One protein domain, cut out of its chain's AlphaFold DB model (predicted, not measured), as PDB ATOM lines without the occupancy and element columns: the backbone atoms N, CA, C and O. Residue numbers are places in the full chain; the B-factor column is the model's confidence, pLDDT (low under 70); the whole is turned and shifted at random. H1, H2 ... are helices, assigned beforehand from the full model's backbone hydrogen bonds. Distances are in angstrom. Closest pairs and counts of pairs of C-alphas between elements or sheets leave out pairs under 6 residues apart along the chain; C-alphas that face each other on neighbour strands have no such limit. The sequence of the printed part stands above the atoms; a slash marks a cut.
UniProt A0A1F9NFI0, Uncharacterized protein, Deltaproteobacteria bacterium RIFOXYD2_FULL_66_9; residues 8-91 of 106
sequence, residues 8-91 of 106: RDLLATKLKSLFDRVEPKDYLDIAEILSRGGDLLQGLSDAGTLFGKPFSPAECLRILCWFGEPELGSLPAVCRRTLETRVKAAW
ATOM      1  N   ARG A   8      25.956  14.921 -20.150       91.38
ATOM      2  CA  ARG A   8      25.228  15.668 -19.114       91.38
ATOM      3  C   ARG A   8      24.747  14.766 -17.986       91.38
ATOM      4  O   ARG A   8      24.985  15.084 -16.825       91.38
ATOM      5  N   ASP A   9      24.135  13.633 -18.329       91.31
ATOM      6  CA  ASP A   9      23.696  12.652 -17.335       91.31
ATOM      7  C   ASP A   9      24.905  12.078 -16.584       91.31
ATOM      8  O   ASP A   9      24.883  11.987 -15.360       91.31
ATOM      9  N   LEU A  10      26.001  11.788 -17.298       93.69
ATOM     10  CA  LEU A  10      27.245  11.313 -16.693       93.69
ATOM     11  C   LEU A  10      27.821  12.332 -15.701       93.69
ATOM     12  O   LEU A  10      28.175  11.959 -14.583       93.69
ATOM     13  N   LEU A  11      27.883  13.615 -16.078       96.69
ATOM     14  CA  LEU A  11      28.351  14.682 -15.194       96.69
ATOM     15  C   LEU A  11      27.457  14.816 -13.959       96.69
ATOM     16  O   LEU A  11      27.964  14.889 -12.842       96.69
ATOM     17  N   ALA A  12      26.137  14.811 -14.143       96.31
ATOM     18  CA  ALA A  12      25.182  14.907 -13.047       96.31
ATOM     19  C   ALA A  12      25.318  13.734 -12.061       96.31
ATOM     20  O   ALA A  12      25.350  13.941 -10.846       96.31
ATOM     21  N   THR A  13      25.460  12.505 -12.565       96.25
ATOM     22  CA  THR A  13      25.699  11.323 -11.727       96.25
ATOM     23  C   THR A  13      27.039  11.408 -11.003       96.25
ATOM     24  O   THR A  13      27.093  11.105  -9.815       96.25
ATOM     25  N   LYS A  14      28.104  11.873 -11.664       97.25
ATOM     26  CA  LYS A  14      29.417  12.050 -11.027       97.25
ATOM     27  C   LYS A  14      29.399  13.101  -9.923       97.25
ATOM     28  O   LYS A  14      29.937  12.856  -8.847       97.25
ATOM     29  N   LEU A  15      28.718  14.225 -10.142       98.06
ATOM     30  CA  LEU A  15      28.500  15.250  -9.117       98.06
ATOM     31  C   LEU A  15      27.744  14.685  -7.909       98.06
ATOM     32  O   LEU A  15      28.083  15.008  -6.773       98.06
ATOM     33  N   LYS A  16      26.754  13.815  -8.136       97.81
ATOM     34  CA  LYS A  16      26.046  13.131  -7.050       97.81
ATOM     35  C   LYS A  16      26.927  12.130  -6.311       97.81
ATOM     36  O   LYS A  16      26.893  12.117  -5.088       97.81
ATOM     37  N   SER A  17      27.721  11.329  -7.023       97.44
ATOM     38  CA  SER A  17      28.663  10.393  -6.398       97.44
ATOM     39  C   SER A  17      29.660  11.125  -5.505       97.44
ATOM     40  O   SER A  17      29.783  10.758  -4.343       97.44
ATOM     41  N   LEU A  18      30.258  12.213  -6.007       97.19
ATOM     42  CA  LEU A  18      31.135  13.083  -5.226       97.19
ATOM     43  C   LEU A  18      30.431  13.664  -3.989       97.19
ATOM     44  O   LEU A  18      31.026  13.755  -2.918       97.19
ATOM     45  N   PHE A  19      29.179  14.099  -4.151       97.50
ATOM     46  CA  PHE A  19      28.381  14.674  -3.069       97.50
ATOM     47  C   PHE A  19      28.093  13.655  -1.958       97.50
ATOM     48  O   PHE A  19      28.143  14.005  -0.784       97.50
ATOM     49  N   ASP A  20      27.814  12.402  -2.322       96.25
ATOM     50  CA  ASP A  20      27.549  11.329  -1.359       96.25
ATOM     51  C   ASP A  20      28.820  10.803  -0.698       96.25
ATOM     52  O   ASP A  20      28.795  10.382   0.459       96.25
ATOM     53  N   ARG A  21      29.925  10.774  -1.449       94.31
ATOM     54  CA  ARG A  21      31.214  10.283  -0.980       94.31
ATOM     55  C   ARG A  21      32.351  10.975  -1.715       94.31
ATOM     56  O   ARG A  21      32.466  10.914  -2.935       94.31
ATOM     57  N   VAL A  22      33.238  11.581  -0.943       94.12
ATOM     58  CA  VAL A  22      34.422  12.256  -1.468       94.12
ATOM     59  C   VAL A  22      35.470  11.206  -1.837       94.12
ATOM     60  O   VAL A  22      36.094  10.631  -0.954       94.12
ATOM     61  N   GLU A  23      35.678  10.955  -3.132       94.88
ATOM     62  CA  GLU A  23      36.711  10.029  -3.621       94.88
ATOM     63  C   GLU A  23      37.575  10.658  -4.723       94.88
ATOM     64  O   GLU A  23      37.036  11.322  -5.614       94.88
ATOM     65  N   PRO A  24      38.896  10.385  -4.770       95.62
ATOM     66  CA  PRO A  24      39.789  10.954  -5.784       95.62
ATOM     67  C   PRO A  24      39.338  10.725  -7.235       95.62
ATOM     68  O   PRO A  24      39.471  11.619  -8.072       95.62
ATOM     69  N   LYS A  25      38.767   9.554  -7.545       95.50
ATOM     70  CA  LYS A  25      38.292   9.235  -8.901       95.50
ATOM     71  C   LYS A  25      37.173  10.163  -9.376       95.50
ATOM     72  O   LYS A  25      37.136  10.493 -10.555       95.50
ATOM     73  N   ASP A  26      36.301  10.630  -8.483       96.75
ATOM     74  CA  ASP A  26      35.191  11.493  -8.883       96.75
ATOM     75  C   ASP A  26      35.698  12.900  -9.223       96.75
ATOM     76  O   ASP A  26      35.240  13.492 -10.197       96.75
ATOM     77  N   TYR A  27      36.728  13.397  -8.524       97.25
ATOM     78  CA  TYR A  27      37.420  14.635  -8.907       97.25
ATOM     79  C   TYR A  27      38.061  14.524 -10.291       97.25
ATOM     80  O   TYR A  27      37.913  15.438 -11.103       97.25
ATOM     81  N   LEU A  28      38.761  13.417 -10.560       97.25
ATOM     82  CA  LEU A  28      39.422  13.173 -11.844       97.25
ATOM     83  C   LEU A  28      38.411  13.117 -12.991       97.25
ATOM     84  O   LEU A  28      38.574  13.823 -13.986       97.25
ATOM     85  N   ASP A  29      37.344  12.335 -12.826       97.44
ATOM     86  CA  ASP A  29      36.307  12.176 -13.843       97.44
ATOM     87  C   ASP A  29      35.586  13.501 -14.119       97.44
ATOM     88  O   ASP A  29      35.389  13.875 -15.276       97.44
ATOM     89  N   ILE A  30      35.231  14.258 -13.075       98.00
ATOM     90  CA  ILE A  30      34.584  15.566 -13.234       98.00
ATOM     91  C   ILE A  30      35.538  16.553 -13.910       98.00
ATOM     92  O   ILE A  30      35.131  17.249 -14.839       98.00
ATOM     93  N   ALA A  31      36.806  16.611 -13.495       97.81
ATOM     94  CA  ALA A  31      37.788  17.494 -14.116       97.81
ATOM     95  C   ALA A  31      37.966  17.183 -15.608       97.81
ATOM     96  O   ALA A  31      38.024  18.112 -16.414       97.81
ATOM     97  N   GLU A  32      37.984  15.904 -15.985       97.62
ATOM     98  CA  GLU A  32      38.108  15.475 -17.378       97.62
ATOM     99  C   GLU A  32      36.847  15.767 -18.204       97.62
ATOM    100  O   GLU A  32      36.932  16.252 -19.332       97.62
ATOM    101  N   ILE A  33      35.652  15.551 -17.648       97.38
ATOM    102  CA  ILE A  33      34.404  15.928 -18.330       97.38
ATOM    103  C   ILE A  33      34.375  17.441 -18.574       97.38
ATOM    104  O   ILE A  33      34.032  17.901 -19.667       97.38
ATOM    105  N   LEU A  34      34.763  18.233 -17.573       97.44
ATOM    106  CA  LEU A  34      34.806  19.684 -17.696       97.44
ATOM    107  C   LEU A  34      35.871  20.119 -18.709       97.44
ATOM    108  O   LEU A  34      35.571  20.970 -19.549       97.44
ATOM    109  N   SER A  35      37.072  19.531 -18.696       96.06
ATOM    110  CA  SER A  35      38.156  19.861 -19.639       96.06
ATOM    111  C   SER A  35      37.730  19.674 -21.102       96.06
ATOM    112  O   SER A  35      38.092  20.486 -21.952       96.06
ATOM    113  N   ARG A  36      36.859  18.695 -21.372       95.31
ATOM    114  CA  ARG A  36      36.289  18.392 -22.698       95.31
ATOM    115  C   ARG A  36      35.058  19.217 -23.083       95.31
ATOM    116  O   ARG A  36      34.408  18.914 -24.078       95.31
ATOM    117  N   GLY A  37      34.733  20.258 -22.319       93.00
ATOM    118  CA  GLY A  37      33.628  21.171 -22.623       93.00
ATOM    119  C   GLY A  37      32.328  20.881 -21.872       93.00
ATOM    120  O   GLY A  37      31.314  21.505 -22.172       93.00
ATOM    121  N   GLY A  38      32.341  19.990 -20.875       94.88
ATOM    122  CA  GLY A  38      31.223  19.856 -19.944       94.88
ATOM    123  C   GLY A  38      30.929  21.177 -19.223       94.88
ATOM    124  O   GLY A  38      31.849  21.903 -18.828       94.88
ATOM    125  N   ASP A  39      29.644  21.484 -19.043       95.88
ATOM    126  CA  ASP A  39      29.174  22.673 -18.330       95.88
ATOM    127  C   ASP A  39      28.835  22.317 -16.877       95.88
ATOM    128  O   ASP A  39      27.920  21.537 -16.605       95.88
ATOM    129  N   LEU A  40      29.578  22.909 -15.939       97.31
ATOM    130  CA  LEU A  40      29.404  22.677 -14.508       97.31
ATOM    131  C   LEU A  40      28.046  23.174 -13.994       97.31
ATOM    132  O   LEU A  40      27.407  22.471 -13.215       97.31
ATOM    133  N   LEU A  41      27.587  24.356 -14.420       97.06
ATOM    134  CA  LEU A  41      26.303  24.900 -13.969       97.06
ATOM    135  C   LEU A  41      25.151  24.037 -14.478       97.06
ATOM    136  O   LEU A  41      24.217  23.747 -13.728       97.06
ATOM    137  N   GLN A  42      25.247  23.583 -15.729       96.56
ATOM    138  CA  GLN A  42      24.260  22.664 -16.277       96.56
ATOM    139  C   GLN A  42      24.287  21.315 -15.552       96.56
ATOM    140  O   GLN A  42      23.229  20.823 -15.174       96.56
ATOM    141  N   GLY A  43      25.470  20.752 -15.286       96.62
ATOM    142  CA  GLY A  43      25.614  19.498 -14.540       96.62
ATOM    143  C   GLY A  43      25.022  19.564 -13.129       96.62
ATOM    144  O   GLY A  43      24.339  18.635 -12.706       96.62
ATOM    145  N   LEU A  44      25.221  20.675 -12.415       97.31
ATOM    146  CA  LEU A  44      24.636  20.912 -11.089       97.31
ATOM    147  C   LEU A  44      23.106  21.022 -11.137       97.31
ATOM    148  O   LEU A  44      22.418  20.461 -10.282       97.31
ATOM    149  N   SER A  45      22.575  21.729 -12.137       96.69
ATOM    150  CA  SER A  45      21.129  21.850 -12.352       96.69
ATOM    151  C   SER A  45      20.494  20.497 -12.699       96.69
ATOM    152  O   SER A  45      19.470  20.097 -12.132       96.69
ATOM    153  N   ASP A  46      21.154  19.732 -13.571       95.94
ATOM    154  CA  ASP A  46      20.728  18.396 -13.982       95.94
ATOM    155  C   ASP A  46      20.761  17.419 -12.796       95.94
ATOM    156  O   ASP A  46      19.780  16.716 -12.557       95.94
ATOM    157  N   ALA A  47      21.817  17.437 -11.975       96.12
ATOM    158  CA  ALA A  47      21.895  16.632 -10.755       96.12
ATOM    159  C   ALA A  47      20.769  16.974  -9.765       96.12
ATOM    160  O   ALA A  47      20.096  16.072  -9.264       96.12
ATOM    161  N   GLY A  48      20.482  18.261  -9.542       95.50
ATOM    162  CA  GLY A  48      19.346  18.680  -8.712       95.50
ATOM    163  C   GLY A  48      17.999  18.179  -9.241       95.50
ATOM    164  O   GLY A  48      17.119  17.810  -8.468       95.50
ATOM    165  N   THR A  49      17.857  18.085 -10.562       94.31
ATOM    166  CA  THR A  49      16.638  17.582 -11.220       94.31
ATOM    167  C   THR A  49      16.496  16.069 -11.123       94.31
ATOM    168  O   THR A  49      15.382  15.557 -10.992       94.31
ATOM    169  N   LEU A  50      17.612  15.345 -11.215       93.00
ATOM    170  CA  LEU A  50      17.635  13.888 -11.150       93.00
ATOM    171  C   LEU A  50      17.448  13.377  -9.720       93.00
ATOM    172  O   LEU A  50      16.676  12.447  -9.507       93.00
ATOM    173  N   PHE A  51      18.128  13.989  -8.749       93.62
ATOM    174  CA  PHE A  51      18.196  13.471  -7.381       93.62
ATOM    175  C   PHE A  51      17.294  14.216  -6.395       93.62
ATOM    176  O   PHE A  51      16.970  13.661  -5.348       93.62
ATOM    177  N   GLY A  52      16.837  15.429  -6.719       91.94
ATOM    178  CA  GLY A  52      15.908  16.198  -5.892       91.94
ATOM    179  C   GLY A  52      16.517  16.692  -4.575       91.94
ATOM    180  O   GLY A  52      17.706  16.986  -4.492       91.94
ATOM    181  N   LYS A  53      15.681  16.786  -3.529       90.88
ATOM    182  CA  LYS A  53      16.025  17.379  -2.217       90.88
ATOM    183  C   LYS A  53      17.317  16.854  -1.559       90.88
ATOM    184  O   LYS A  53      17.983  17.664  -0.923       90.88
ATOM    185  N   PRO A  54      17.691  15.565  -1.671       93.62
ATOM    186  CA  PRO A  54      18.956  15.060  -1.134       93.62
ATOM    187  C   PRO A  54      20.218  15.673  -1.752       93.62
ATOM    188  O   PRO A  54      21.293  15.464  -1.208       93.62
ATOM    189  N   PHE A  55      20.126  16.381  -2.881       96.38
ATOM    190  CA  PHE A  55      21.271  16.999  -3.542       96.38
ATOM    191  C   PHE A  55      21.199  18.526  -3.453       96.38
ATOM    192  O   PHE A  55      20.247  19.146  -3.929       96.38
ATOM    193  N   SER A  56      22.239  19.140  -2.888       96.69
ATOM    194  CA  SER A  56      22.382  20.596  -2.816       96.69
ATOM    195  C   SER A  56      23.472  21.075  -3.783       96.69
ATOM    196  O   SER A  56      24.658  20.849  -3.526       96.69
ATOM    197  N   PRO A  57      23.120  21.785  -4.875       96.19
ATOM    198  CA  PRO A  57      24.100  22.322  -5.822       96.19
ATOM    199  C   PRO A  57      25.153  23.229  -5.174       96.19
ATOM    200  O   PRO A  57      26.336  23.155  -5.502       96.19
ATOM    201  N   ALA A  58      24.732  24.067  -4.225       94.62
ATOM    202  CA  ALA A  58      25.619  24.993  -3.527       94.62
ATOM    203  C   ALA A  58      26.632  24.260  -2.635       94.62
ATOM    204  O   ALA A  58      27.776  24.685  -2.498       94.62
ATOM    205  N   GLU A  59      26.225  23.150  -2.025       96.12
ATOM    206  CA  GLU A  59      27.121  22.313  -1.234       96.12
ATOM    207  C   GLU A  59      28.046  21.469  -2.105       96.12
ATOM    208  O   GLU A  59      29.239  21.409  -1.826       96.12
ATOM    209  N   CYS A  60      27.547  20.919  -3.214       97.56
ATOM    210  CA  CYS A  60      28.377  20.223  -4.195       97.56
ATOM    211  C   CYS A  60      29.505  21.130  -4.730       97.56
ATOM    212  O   CYS A  60      30.655  20.703  -4.808       97.56
ATOM    213  N   LEU A  61      29.219  22.413  -4.996       96.44
ATOM    214  CA  LEU A  61      30.244  23.404  -5.352       96.44
ATOM    215  C   LEU A  61      31.311  23.594  -4.266       96.44
ATOM    216  O   LEU A  61      32.485  23.749  -4.596       96.44
ATOM    217  N   ARG A  62      30.924  23.581  -2.983       94.94
ATOM    218  CA  ARG A  62      31.880  23.663  -1.865       94.94
ATOM    219  C   ARG A  62      32.764  22.420  -1.807       94.94
ATOM    220  O   ARG A  62      33.974  22.556  -1.659       94.94
ATOM    221  N   ILE A  63      32.170  21.236  -1.969       95.94
ATOM    222  CA  ILE A  63      32.891  19.956  -1.968       95.94
ATOM    223  C   ILE A  63      33.921  19.922  -3.104       95.94
ATOM    224  O   ILE A  63      35.072  19.597  -2.856       95.94
ATOM    225  N   LEU A  64      33.570  20.363  -4.318       95.75
ATOM    226  CA  LEU A  64      34.469  20.366  -5.487       95.75
ATOM    227  C   LEU A  64      35.791  21.137  -5.305       95.75
ATOM    228  O   LEU A  64      36.738  20.906  -6.059       95.75
ATOM    229  N   CYS A  65      35.863  22.058  -4.343       90.56
ATOM    230  CA  CYS A  65      37.081  22.799  -4.007       90.56
ATOM    231  C   CYS A  65      37.641  22.460  -2.622       90.56
ATOM    232  O   CYS A  65      38.551  23.142  -2.147       90.56
ATOM    233  N   TRP A  66      37.125  21.420  -1.969       91.62
ATOM    234  CA  TRP A  66      37.614  20.970  -0.679       91.62
ATOM    235  C   TRP A  66      38.523  19.749  -0.846       91.62
ATOM    236  O   TRP A  66      38.083  18.654  -1.171       91.62
ATOM    237  N   PHE A  67      39.818  19.942  -0.601       91.62
ATOM    238  CA  PHE A  67      40.844  18.904  -0.753       91.62
ATOM    239  C   PHE A  67      41.441  18.467   0.590       91.62
ATOM    240  O   PHE A  67      42.640  18.207   0.670       91.62
ATOM    241  N   GLY A  68      40.631  18.485   1.651       87.38
ATOM    242  CA  GLY A  68      41.094  18.242   3.018       87.38
ATOM    243  C   GLY A  68      41.376  16.775   3.340       87.38
ATOM    244  O   GLY A  68      42.104  16.509   4.292       87.38
ATOM    245  N   GLU A  69      40.850  15.834   2.551       88.25
ATOM    246  CA  GLU A  69      41.110  14.408   2.761       88.25
ATOM    247  C   GLU A  69      42.550  14.023   2.381       88.25
ATOM    248  O   GLU A  69      43.024  14.415   1.304       88.25
ATOM    249  N   PRO A  70      43.231  13.181   3.183       88.44
ATOM    250  CA  PRO A  70      44.577  12.691   2.875       88.44
ATOM    251  C   PRO A  70      44.681  12.035   1.493       88.44
ATOM    252  O   PRO A  70      45.649  12.248   0.762       88.44
ATOM    253  N   GLU A  71      43.653  11.281   1.103       87.44
ATOM    254  CA  GLU A  71      43.580  10.552  -0.171       87.44
ATOM    255  C   GLU A  71      43.607  11.492  -1.386       87.44
ATOM    256  O   GLU A  71      44.171  11.163  -2.436       87.44
ATOM    257  N   LEU A  72      43.072  12.708  -1.231       90.25
ATOM    258  CA  LEU A  72      43.066  13.733  -2.275       90.25
ATOM    259  C   LEU A  72      44.441  14.383  -2.459       90.25
ATOM    260  O   LEU A  72      44.664  15.062  -3.466       90.25
ATOM    261  N   GLY A  73      45.392  14.169  -1.542       88.75
ATOM    262  CA  GLY A  73      46.766  14.672  -1.643       88.75
ATOM    263  C   GLY A  73      47.483  14.232  -2.925       88.75
ATOM    264  O   GLY A  73      48.309  14.972  -3.452       88.75
ATOM    265  N   SER A  74      47.101  13.077  -3.475       88.38
ATOM    266  CA  SER A  74      47.650  12.515  -4.716       88.38
ATOM    267  C   SER A  74      47.053  13.099  -6.006       88.38
ATOM    268  O   SER A  74      47.528  12.787  -7.099       88.38
ATOM    269  N   LEU A  75      46.022  13.951  -5.913       94.56
ATOM    270  CA  LEU A  75      45.365  14.507  -7.095       94.56
ATOM    271  C   LEU A  75      46.329  15.370  -7.927       94.56
ATOM    272  O   LEU A  75      46.946  16.293  -7.382       94.56
ATOM    273  N   PRO A  76      46.393  15.167  -9.258       95.81
ATOM    274  CA  PRO A  76      47.214  15.979 -10.144       95.81
ATOM    275  C   PRO A  76      46.903  17.475 -10.020       95.81
ATOM    276  O   PRO A  76      45.742  17.887  -9.970       95.81
ATOM    277  N   ALA A  77      47.937  18.316 -10.079       95.25
ATOM    278  CA  ALA A  77      47.776  19.770 -10.004       95.25
ATOM    279  C   ALA A  77      46.848  20.329 -11.104       95.25
ATOM    280  O   ALA A  77      46.096  21.276 -10.869       95.25
ATOM    281  N   VAL A  78      46.855  19.717 -12.296       95.31
ATOM    282  CA  VAL A  78      45.958  20.081 -13.408       95.31
ATOM    283  C   VAL A  78      44.484  19.807 -13.091       95.31
ATOM    284  O   VAL A  78      43.623  20.607 -13.462       95.31
ATOM    285  N   CYS A  79      44.193  18.731 -12.352       96.50
ATOM    286  CA  CYS A  79      42.844  18.398 -11.902       96.50
ATOM    287  C   CYS A  79      42.335  19.487 -10.954       96.50
ATOM    288  O   CYS A  79      41.299  20.100 -11.208       96.50
ATOM    289  N   ARG A  80      43.122  19.807  -9.916       96.12
ATOM    290  CA  ARG A  80      42.796  20.857  -8.935       96.12
ATOM    291  C   ARG A  80      42.546  22.202  -9.614       96.12
ATOM    292  O   ARG A  80      41.497  22.807  -9.420       96.12
ATOM    293  N   ARG A  81      43.457  22.620 -10.499       96.38
ATOM    294  CA  ARG A  81      43.339  23.885 -11.241       96.38
ATOM    295  C   ARG A  81      42.087  23.936 -12.114       96.38
ATOM    296  O   ARG A  81      41.431  24.977 -12.168       96.38
ATOM    297  N   THR A  82      41.755  22.839 -12.794       97.00
ATOM    298  CA  THR A  82      40.538  22.750 -13.616       97.00
ATOM    299  C   THR A  82      39.300  22.967 -12.755       97.00
ATOM    300  O   THR A  82      38.486  23.835 -13.071       97.00
ATOM    301  N   LEU A  83      39.185  22.244 -11.641       97.25
ATOM    302  CA  LEU A  83      38.029  22.338 -10.750       97.25
ATOM    303  C   LEU A  83      37.909  23.721 -10.112       97.25
ATOM    304  O   LEU A  83      36.851  24.334 -10.206       97.25
ATOM    305  N   GLU A  84      38.997  24.272  -9.575       96.81
ATOM    306  CA  GLU A  84      39.012  25.628  -9.017       96.81
ATOM    307  C   GLU A  84      38.586  26.681 -10.044       96.81
ATOM    308  O   GLU A  84      37.803  27.577  -9.734       96.81
ATOM    309  N   THR A  85      39.077  26.579 -11.281       97.12
ATOM    310  CA  THR A  85      38.724  27.516 -12.357       97.12
ATOM    311  C   THR A  85      37.235  27.435 -12.682       97.12
ATOM    312  O   THR A  85      36.565  28.462 -12.805       97.12
ATOM    313  N   ARG A  86      36.696  26.217 -12.796       97.50
ATOM    314  CA  ARG A  86      35.286  25.994 -13.133       97.50
ATOM    315  C   ARG A  86      34.355  26.389 -11.993       97.50
ATOM    316  O   ARG A  86      33.351  27.042 -12.257       97.50
ATOM    317  N   VAL A  87      34.713  26.086 -10.747       96.94
ATOM    318  CA  VAL A  87      33.954  26.508  -9.562       96.94
ATOM    319  C   VAL A  87      33.966  28.027  -9.425       96.94
ATOM    320  O   VAL A  87      32.900  28.615  -9.272       96.94
ATOM    321  N   LYS A  88      35.119  28.696  -9.579       96.38
ATOM    322  CA  LYS A  88      35.189  30.171  -9.595       96.38
ATOM    323  C   LYS A  88      34.301  30.774 -10.680       96.38
ATOM    324  O   LYS A  88      33.599  31.746 -10.425       96.38
ATOM    325  N   ALA A  89      34.303  30.186 -11.876       95.50
ATOM    326  CA  ALA A  89      33.462  30.646 -12.975       95.50
ATOM    327  C   ALA A  89      31.962  30.402 -12.738       95.50
ATOM    328  O   ALA A  89      31.154  31.119 -13.326       95.50
ATOM    329  N   ALA A  90      31.592  29.411 -11.924       95.12
ATOM    330  CA  ALA A  90      30.215  29.079 -11.561       95.12
ATOM    331  C   ALA A  90      29.721  29.822 -10.305       95.12
ATOM    332  O   ALA A  90      28.515  29.930 -10.090       95.12
ATOM    333  N   TRP A  91      30.634  30.336  -9.478       93.00
ATOM    334  CA  TRP A  91      30.307  30.961  -8.202       93.00
ATOM    335  C   TRP A  91      29.328  32.130  -8.373       93.00
ATOM    336  O   TRP A  91      29.508  32.978  -9.246       93.00
TER     337      TRP A  91
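AT A GLANCE: This is residues 8 to 91 of the 106 residues of an uncharacterized protein of Deltaproteobacteria bacterium RIFOXYD2_FULL_66_9 (UniProt A0A1F9NFI0). A compact cluster of short, mostly crossed helices: H1 and H2 form a helical hairpin, with H3 crossing H1 and H6 crossing H2 on one side of it. The last part of H6 reaches H3, H4 packs on H1 and H3, and little H5 sits at a far corner near the beginning of H2. The printed part has 84 residues with six named helices, H1 to H6 in order, and no named strand; the class is all helix. It is compact, with a radius of gyration of the C-alphas of 11.5 A and spans of 32 by 25 by 21 A.

HOW THE PARTS SIT: H1, residues 8 to 20, and H2, residues 24 to 35, touch as a hairpin, at a shallow tilt of 30 degrees, opposite ways; their closest C-alphas, of Leu 18 and Asp 26, are 5.7 A apart. H3, residues 40 to 51, touches H1 about perpendicular at 74 degrees, closest at the C-alphas of Ala 12 and Ala 47, 4.4 A. H4, residues 57 to 63, touches residues 15 to 19 of H1, closest at the C-alphas of Phe 19 and Cys 60, 5.7 A. H5, residues 70 to 74, is close to H2 but not clearly touching. H6, residues 77 to 90, touches H2 at a steep tilt of 63 degrees, closest at the C-alphas of Ala 31 and Cys 79, 5.6 A. H1, H2, H3, H4 and H6 have every O i to N i+4 pair within hydrogen-bond range; H5 has 0 of 1, and 1 of 2 O i to N i+3 pairs.

IN THESE COORDINATES: H1 begins at C-alpha 8 (25.228, 15.668, -19.114) and is 18.4 A long. H2 is 16.6 A, H3 16.2 A and H6 19.9 A, ending at C-alpha 90 (30.215, 29.079, -11.561).

THE WHOLE: The C-alphas farthest apart, of Lys 53 and Ala 77, are 32.8 A apart. The printed part has no cut, no link is long, and no printed residue is under 70 in pLDDT.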